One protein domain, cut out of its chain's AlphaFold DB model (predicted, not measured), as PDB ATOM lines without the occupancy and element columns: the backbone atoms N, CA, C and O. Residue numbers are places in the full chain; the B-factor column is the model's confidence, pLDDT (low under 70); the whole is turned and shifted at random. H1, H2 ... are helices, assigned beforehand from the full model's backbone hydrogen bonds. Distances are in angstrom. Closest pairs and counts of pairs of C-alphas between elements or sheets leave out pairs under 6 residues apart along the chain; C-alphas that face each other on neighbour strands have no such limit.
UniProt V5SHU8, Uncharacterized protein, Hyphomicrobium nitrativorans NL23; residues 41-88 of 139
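What this domain is: This is residues 41 to 88 of the 139 residues of an uncharacterized protein of Hyphomicrobium nitrativorans NL23 (UniProt V5SHU8). One long helix, H4, makes the length of the domain, and three short helices wind along one side of its first half: H1 and H2 pack on it, H2 crossing it, while H3 lies near its first end. Residues 81 to 86, of which 81 to 84 belong to H4, stick out at the other end. The printed part has 48 residues with four named helices in the order H1, H2, H3, H4 and no named strand; the class is all helix. It is only just compact, close to loose, with a radius of gyration of the C-alphas of 11.5 A, and elongated, spanning 36 by 18 by 15 A.

How they stand to each other: H4, residues 65 to 84, touches H2, residues 48 to 53, with its residues 67 to 74 alone; the two are about perpendicular at 88 degrees, and their closest C-alphas, of Ala 48 and Ile 71, are 5.2 A apart. H1, residues 41 to 45, touches H4 at residues 70 to 74 alone, the closest C-alphas being those of Leu 43 and Leu 74, 6.2 A apart. H3, residues 56 to 62, is close to H4 but not clearly touching, with the C-alphas of Ala 59 and Leu 68 closest at 7.9 A; they run opposite ways at a tilt of 36 degrees, only just steep. H1 and H3 are apart. Every O i to N i+4 pair is within hydrogen-bond range in H1, H2 and H4, and 2 of 3 are in H3.

Where its parts are: From first to last C-alpha, H4 measures 27.8 A, H3 9.9 A, H2 8.7 A and H1 6.1 A. H4 begins at C-alpha 65 (22.398, 1.734, -22.376) and ends at C-alpha 84 (8.601, 15.996, -41.861); H1 begins at C-alpha 41 (25.126, 10.879, -40.731).

The domain as a whole: The two C-alphas farthest apart, of Thr 61 and Gly 86, are 35.7 A apart. The printed part has no cut, and the links H1 to H2, H2 to H3 and H3 to H4 are tight. The mean pLDDT of the printed part is 96.6, and no printed residue is under 70.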
ATOM      1  N   GLU A  41      23.804  11.282 -40.239       98.31
ATOM      2  CA  GLU A  41      25.126  10.879 -40.731       98.31
ATOM      3  C   GLU A  41      26.092  10.547 -39.581       98.31
ATOM      4  O   GLU A  41      26.789   9.529 -39.626       98.31
ATOM      5  N   THR A  42      26.069  11.335 -38.504       98.56
ATOM      6  CA  THR A  42      26.881  11.092 -37.301       98.56
ATOM      7  C   THR A  42      26.502   9.780 -36.607       98.56
ATOM      8  O   THR A  42      27.375   8.999 -36.219       98.56
ATOM      9  N   LEU A  43      25.206   9.484 -36.477       98.50
ATOM     10  CA  LEU A  43      24.712   8.247 -35.863       98.50
ATOM     11  C   LEU A  43      25.031   7.014 -36.720       98.50
ATOM     12  O   LEU A  43      25.386   5.956 -36.185       98.50
ATOM     13  N   LEU A  44      24.959   7.153 -38.048       98.00
ATOM     14  CA  LEU A  44      25.375   6.115 -38.990       98.00
ATOM     15  C   LEU A  44      26.877   5.833 -38.882       98.00
ATOM     16  O   LEU A  44      27.261   4.671 -38.726       98.00
ATOM     17  N   ALA A  45      27.712   6.875 -38.888       98.25
ATOM     18  CA  ALA A  45      29.160   6.758 -38.716       98.25
ATOM     19  C   ALA A  45      29.526   6.150 -37.352       98.25
ATOM     20  O   ALA A  45      30.407   5.294 -37.257       98.25
ATOM     21  N   GLY A  46      28.775   6.499 -36.304       97.38
ATOM     22  CA  GLY A  46      28.877   5.900 -34.973       97.38
ATOM     23  C   GLY A  46      28.437   4.431 -34.904       97.38
ATOM     24  O   GLY A  46      28.560   3.795 -33.854       97.38
ATOM     25  N   GLY A  47      27.923   3.860 -35.995       97.62
ATOM     26  CA  GLY A  47      27.568   2.451 -36.112       97.62
ATOM     27  C   GLY A  47      26.214   2.077 -35.510       97.62
ATOM     28  O   GLY A  47      25.954   0.882 -35.369       97.62
ATOM     29  N   ALA A  48      25.351   3.045 -35.178       97.81
ATOM     30  CA  ALA A  48      24.040   2.776 -34.579       97.81
ATOM     31  C   ALA A  48      23.184   1.858 -35.470       97.81
ATOM     32  O   ALA A  48      22.606   0.887 -34.991       97.81
ATOM     33  N   LYS A  49      23.206   2.068 -36.795       96.81
ATOM     34  CA  LYS A  49      22.480   1.217 -37.755       96.81
ATOM     35  C   LYS A  49      22.977  -0.230 -37.778       96.81
ATOM     36  O   LYS A  49      22.179  -1.151 -37.915       96.81
ATOM     37  N   ARG A  50      24.287  -0.448 -37.614       97.38
ATOM     38  CA  ARG A  50      24.862  -1.805 -37.571       97.38
ATOM     39  C   ARG A  50      24.477  -2.538 -36.296       97.38
ATOM     40  O   ARG A  50      24.256  -3.739 -36.336       97.38
ATOM     41  N   ASP A  51      24.425  -1.828 -35.173       97.50
ATOM     42  CA  ASP A  51      23.992  -2.423 -33.913       97.50
ATOM     43  C   ASP A  51      22.494  -2.728 -33.932       97.50
ATOM     44  O   ASP A  51      22.098  -3.816 -33.524       97.50
ATOM     45  N   MET A  52      21.684  -1.837 -34.511       96.94
ATOM     46  CA  MET A  52      20.257  -2.073 -34.738       96.94
ATOM     47  C   MET A  52      20.007  -3.319 -35.605       96.94
ATOM     48  O   MET A  52      19.135  -4.125 -35.289       96.94
ATOM     49  N   ALA A  53      20.807  -3.525 -36.657       96.75
ATOM     50  CA  ALA A  53      20.667  -4.663 -37.569       96.75
ATOM     51  C   ALA A  53      20.909  -6.038 -36.915       96.75
ATOM     52  O   ALA A  53      20.454  -7.049 -37.445       96.75
ATOM     53  N   LYS A  54      21.597  -6.097 -35.767       97.38
ATOM     54  CA  LYS A  54      21.833  -7.353 -35.028       97.38
ATOM     55  C   LYS A  54      20.603  -7.827 -34.250       97.38
ATOM     56  O   LYS A  54      20.553  -8.978 -33.826       97.38
ATOM     57  N   GLY A  55      19.609  -6.957 -34.085       96.06
ATOM     58  CA  GLY A  55      18.323  -7.289 -33.488       96.06
ATOM     59  C   GLY A  55      18.282  -7.209 -31.954       96.06
ATOM     60  O   GLY A  55      19.313  -7.101 -31.282       96.06
ATOM     61  N   PRO A  56      17.062  -7.253 -31.388       96.81
ATOM     62  CA  PRO A  56      16.819  -6.979 -29.973       96.81
ATOM     63  C   PRO A  56      17.403  -8.041 -29.033       96.81
ATOM     64  O   PRO A  56      17.924  -7.687 -27.978       96.81
ATOM     65  N   GLU A  57      17.373  -9.325 -29.405       97.25
ATOM     66  CA  GLU A  57      17.895 -10.403 -28.546       97.25
ATOM     67  C   GLU A  57      19.413 -10.306 -28.351       97.25
ATOM     68  O   GLU A  57      19.908 -10.430 -27.231       97.25
ATOM     69  N   TRP A  58      20.157  -9.996 -29.417       97.56
ATOM     70  CA  TRP A  58      21.592  -9.730 -29.319       97.56
ATOM     71  C   TRP A  58      21.868  -8.458 -28.504       97.56
ATOM     72  O   TRP A  58      22.754  -8.439 -27.648       97.56
ATOM     73  N   ALA A  59      21.083  -7.401 -28.731       97.44
ATOM     74  CA  ALA A  59      21.275  -6.108 -28.083       97.44
ATOM     75  C   ALA A  59      21.155  -6.178 -26.552       97.44
ATOM     76  O   ALA A  59      21.983  -5.587 -25.864       97.44
ATOM     77  N   LYS A  60      20.193  -6.949 -26.022       96.50
ATOM     78  CA  LYS A  60      19.973  -7.125 -24.570       96.50
ATOM     79  C   LYS A  60      21.217  -7.585 -23.809       96.50
ATOM     80  O   LYS A  60      21.384  -7.237 -22.647       96.50
ATOM     81  N   THR A  61      22.062  -8.390 -24.447       97.44
ATOM     82  CA  THR A  61      23.243  -8.997 -23.817       97.44
ATOM     83  C   THR A  61      24.549  -8.300 -24.193       97.44
ATOM     84  O   THR A  61      25.532  -8.432 -23.470       97.44
ATOM     85  N   ASN A  62      24.575  -7.545 -25.298       97.50
ATOM     86  CA  ASN A  62      25.816  -7.009 -25.872       97.50
ATOM     87  C   ASN A  62      25.902  -5.478 -25.894       97.50
ATOM     88  O   ASN A  62      26.998  -4.937 -26.051       97.50
ATOM     89  N   LEU A  63      24.784  -4.759 -25.767       97.62
ATOM     90  CA  LEU A  63      24.782  -3.299 -25.796       97.62
ATOM     91  C   LEU A  63      24.621  -2.707 -24.402       97.62
ATOM     92  O   LEU A  63      23.768  -3.103 -23.615       97.62
ATOM     93  N   LYS A  64      25.434  -1.685 -24.133       97.56
ATOM     94  CA  LYS A  64      25.245  -0.781 -22.995       97.56
ATOM     95  C   LYS A  64      24.110   0.199 -23.300       97.56
ATOM     96  O   LYS A  64      23.872   0.510 -24.468       97.56
ATOM     97  N   THR A  65      23.501   0.763 -22.259       96.88
ATOM     98  CA  THR A  65      22.398   1.734 -22.376       96.88
ATOM     99  C   THR A  65      22.724   2.899 -23.315       96.88
ATOM    100  O   THR A  65      21.966   3.141 -24.240       96.88
ATOM    101  N   ASP A  66      23.915   3.503 -23.215       97.56
ATOM    102  CA  ASP A  66      24.348   4.590 -24.119       97.56
ATOM    103  C   ASP A  66      24.315   4.205 -25.616       97.56
ATOM    104  O   ASP A  66      24.008   5.023 -26.486       97.56
ATOM    105  N   ARG A  67      24.608   2.939 -25.954       97.56
ATOM    106  CA  ARG A  67      24.501   2.459 -27.343       97.56
ATOM    107  C   ARG A  67      23.047   2.279 -27.764       97.56
ATOM    108  O   ARG A  67      22.732   2.566 -28.917       97.56
ATOM    109  N   LEU A  68      22.178   1.834 -26.857       97.75
ATOM    110  CA  LEU A  68      20.738   1.751 -27.108       97.75
ATOM    111  C   LEU A  68      20.134   3.143 -27.310       97.75
ATOM    112  O   LEU A  68      19.356   3.322 -28.243       97.75
ATOM    113  N   ASP A  69      20.567   4.139 -26.537       98.31
ATOM    114  CA  ASP A  69      20.119   5.529 -26.683       98.31
ATOM    115  C   ASP A  69      20.479   6.092 -28.064       98.31
ATOM    116  O   ASP A  69      19.668   6.764 -28.702       98.31
ATOM    117  N   LYS A  70      21.659   5.748 -28.597       98.31
ATOM    118  CA  LYS A  70      22.058   6.108 -29.971       98.31
ATOM    119  C   LYS A  70      21.176   5.450 -31.034       98.31
ATOM    120  O   LYS A  70      20.882   6.081 -32.046       98.31
ATOM    121  N   ILE A  71      20.737   4.209 -30.819       98.06
ATOM    122  CA  ILE A  71      19.792   3.529 -31.720       98.06
ATOM    123  C   ILE A  71      18.412   4.186 -31.637       98.06
ATOM    124  O   ILE A  71      17.825   4.496 -32.670       98.06
ATOM    125  N   ALA A  72      17.915   4.456 -30.430       98.12
ATOM    126  CA  ALA A  72      16.647   5.152 -30.231       98.12
ATOM    127  C   ALA A  72      16.665   6.538 -30.894       98.12
ATOM    128  O   ALA A  72      15.716   6.923 -31.580       98.12
ATOM    129  N   ARG A  73      17.783   7.261 -30.763       98.38
ATOM    130  CA  ARG A  73      17.965   8.553 -31.419       98.38
ATOM    131  C   ARG A  73      17.996   8.430 -32.939       98.38
ATOM    132  O   ARG A  73      17.369   9.250 -33.604       98.38
ATOM    133  N   LEU A  74      18.668   7.412 -33.479       98.31
ATOM    134  CA  LEU A  74      18.693   7.146 -34.918       98.31
ATOM    135  C   LEU A  74      17.274   6.978 -35.470       98.31
ATOM    136  O   LEU A  74      16.934   7.651 -36.436       98.31
ATOM    137  N   ILE A  75      16.442   6.159 -34.818       97.31
ATOM    138  CA  ILE A  75      15.049   5.926 -35.228       97.31
ATOM    139  C   ILE A  75      14.264   7.244 -35.239       97.31
ATOM    140  O   ILE A  75      13.666   7.597 -36.252       97.31
ATOM    141  N   ALA A  76      14.339   8.029 -34.160       97.44
ATOM    142  CA  ALA A  76      13.617   9.299 -34.062       97.44
ATOM    143  C   ALA A  76      14.062  10.336 -35.115       97.44
ATOM    144  O   ALA A  76      13.255  11.137 -35.595       97.44
ATOM    145  N   VAL A  77      15.352  10.365 -35.464       98.00
ATOM    146  CA  VAL A  77      15.879  11.241 -36.520       98.00
ATOM    147  C   VAL A  77      15.409  10.766 -37.895       98.00
ATOM    148  O   VAL A  77      14.943  11.585 -38.688       98.00
ATOM    149  N   GLU A  78      15.475   9.461 -38.166       96.94
ATOM    150  CA  GLU A  78      15.007   8.868 -39.422       96.94
ATOM    151  C   GLU A  78      13.514   9.132 -39.656       96.94
ATOM    152  O   GLU A  78      13.123   9.531 -40.752       96.94
ATOM    153  N   GLU A  79      12.686   9.020 -38.618       94.81
ATOM    154  CA  GLU A  79      11.263   9.361 -38.680       94.81
ATOM    155  C   GLU A  79      11.039  10.835 -39.038       94.81
ATOM    156  O   GLU A  79      10.266  11.152 -39.943       94.81
ATOM    157  N   LYS A  80      11.732  11.767 -38.374       95.31
ATOM    158  CA  LYS A  80      11.589  13.198 -38.683       95.31
ATOM    159  C   LYS A  80      12.010  13.507 -40.118       95.31
ATOM    160  O   LYS A  80      11.312  14.255 -40.801       95.31
ATOM    161  N   LEU A  81      13.111  12.921 -40.585       96.19
ATOM    162  CA  LEU A  81      13.582  13.105 -41.956       96.19
ATOM    163  C   LEU A  81      12.570  12.558 -42.978       96.19
ATOM    164  O   LEU A  81      12.197  13.283 -43.904       96.19
ATOM    165  N   SER A  82      12.061  11.341 -42.765       93.56
ATOM    166  CA  SER A  82      11.085  10.696 -43.653       93.56
ATOM    167  C   SER A  82       9.731  11.404 -43.679       93.56
ATOM    168  O   SER A  82       9.191  11.645 -44.757       93.56
ATOM    169  N   PHE A  83       9.179  11.769 -42.519       92.25
ATOM    170  CA  PHE A  83       7.798  12.257 -42.429       92.25
ATOM    171  C   PHE A  83       7.661  13.780 -42.444       92.25
ATOM    172  O   PHE A  83       6.612  14.281 -42.837       92.25
ATOM    173  N   ARG A  84       8.685  14.530 -42.014       93.06
ATOM    174  CA  ARG A  84       8.601  15.996 -41.861       93.06
ATOM    175  C   ARG A  84       9.506  16.774 -42.809       93.06
ATOM    176  O   ARG A  84       9.214  17.936 -43.075       93.06
ATOM    177  N   CYS A  85      10.572  16.150 -43.311       93.50
ATOM    178  CA  CYS A  85      11.502  16.759 -44.270       93.50
ATOM    179  C   CYS A  85      11.351  16.201 -45.698       93.50
ATOM    180  O   CYS A  85      12.033  16.668 -46.607       93.50
ATOM    181  N   GLY A  86      10.481  15.203 -45.915       89.88
ATOM    182  CA  GLY A  86      10.258  14.584 -47.228       89.88
ATOM    183  C   GLY A  86      11.444  13.761 -47.749       89.88
ATOM    184  O   GLY A  86      11.507  13.448 -48.936       89.88
ATOM    185  N   GLN A  87      12.400  13.416 -46.882       90.44
ATOM    186  CA  GLN A  87      13.594  12.656 -47.235       90.44
ATOM    187  C   GLN A  87      13.401  11.191 -46.857       90.44
ATOM    188  O   GLN A  87      13.506  10.842 -45.687       90.44
ATOM    189  N   MET A  88      13.169  10.313 -47.833       88.25
ATOM    190  CA  MET A  88      13.032   8.877 -47.574       88.25
ATOM    191  C   MET A  88      14.383   8.272 -47.146       88.25
ATOM    192  O   MET A  88      15.207   7.910 -47.982       88.25
TER     193      MET A  88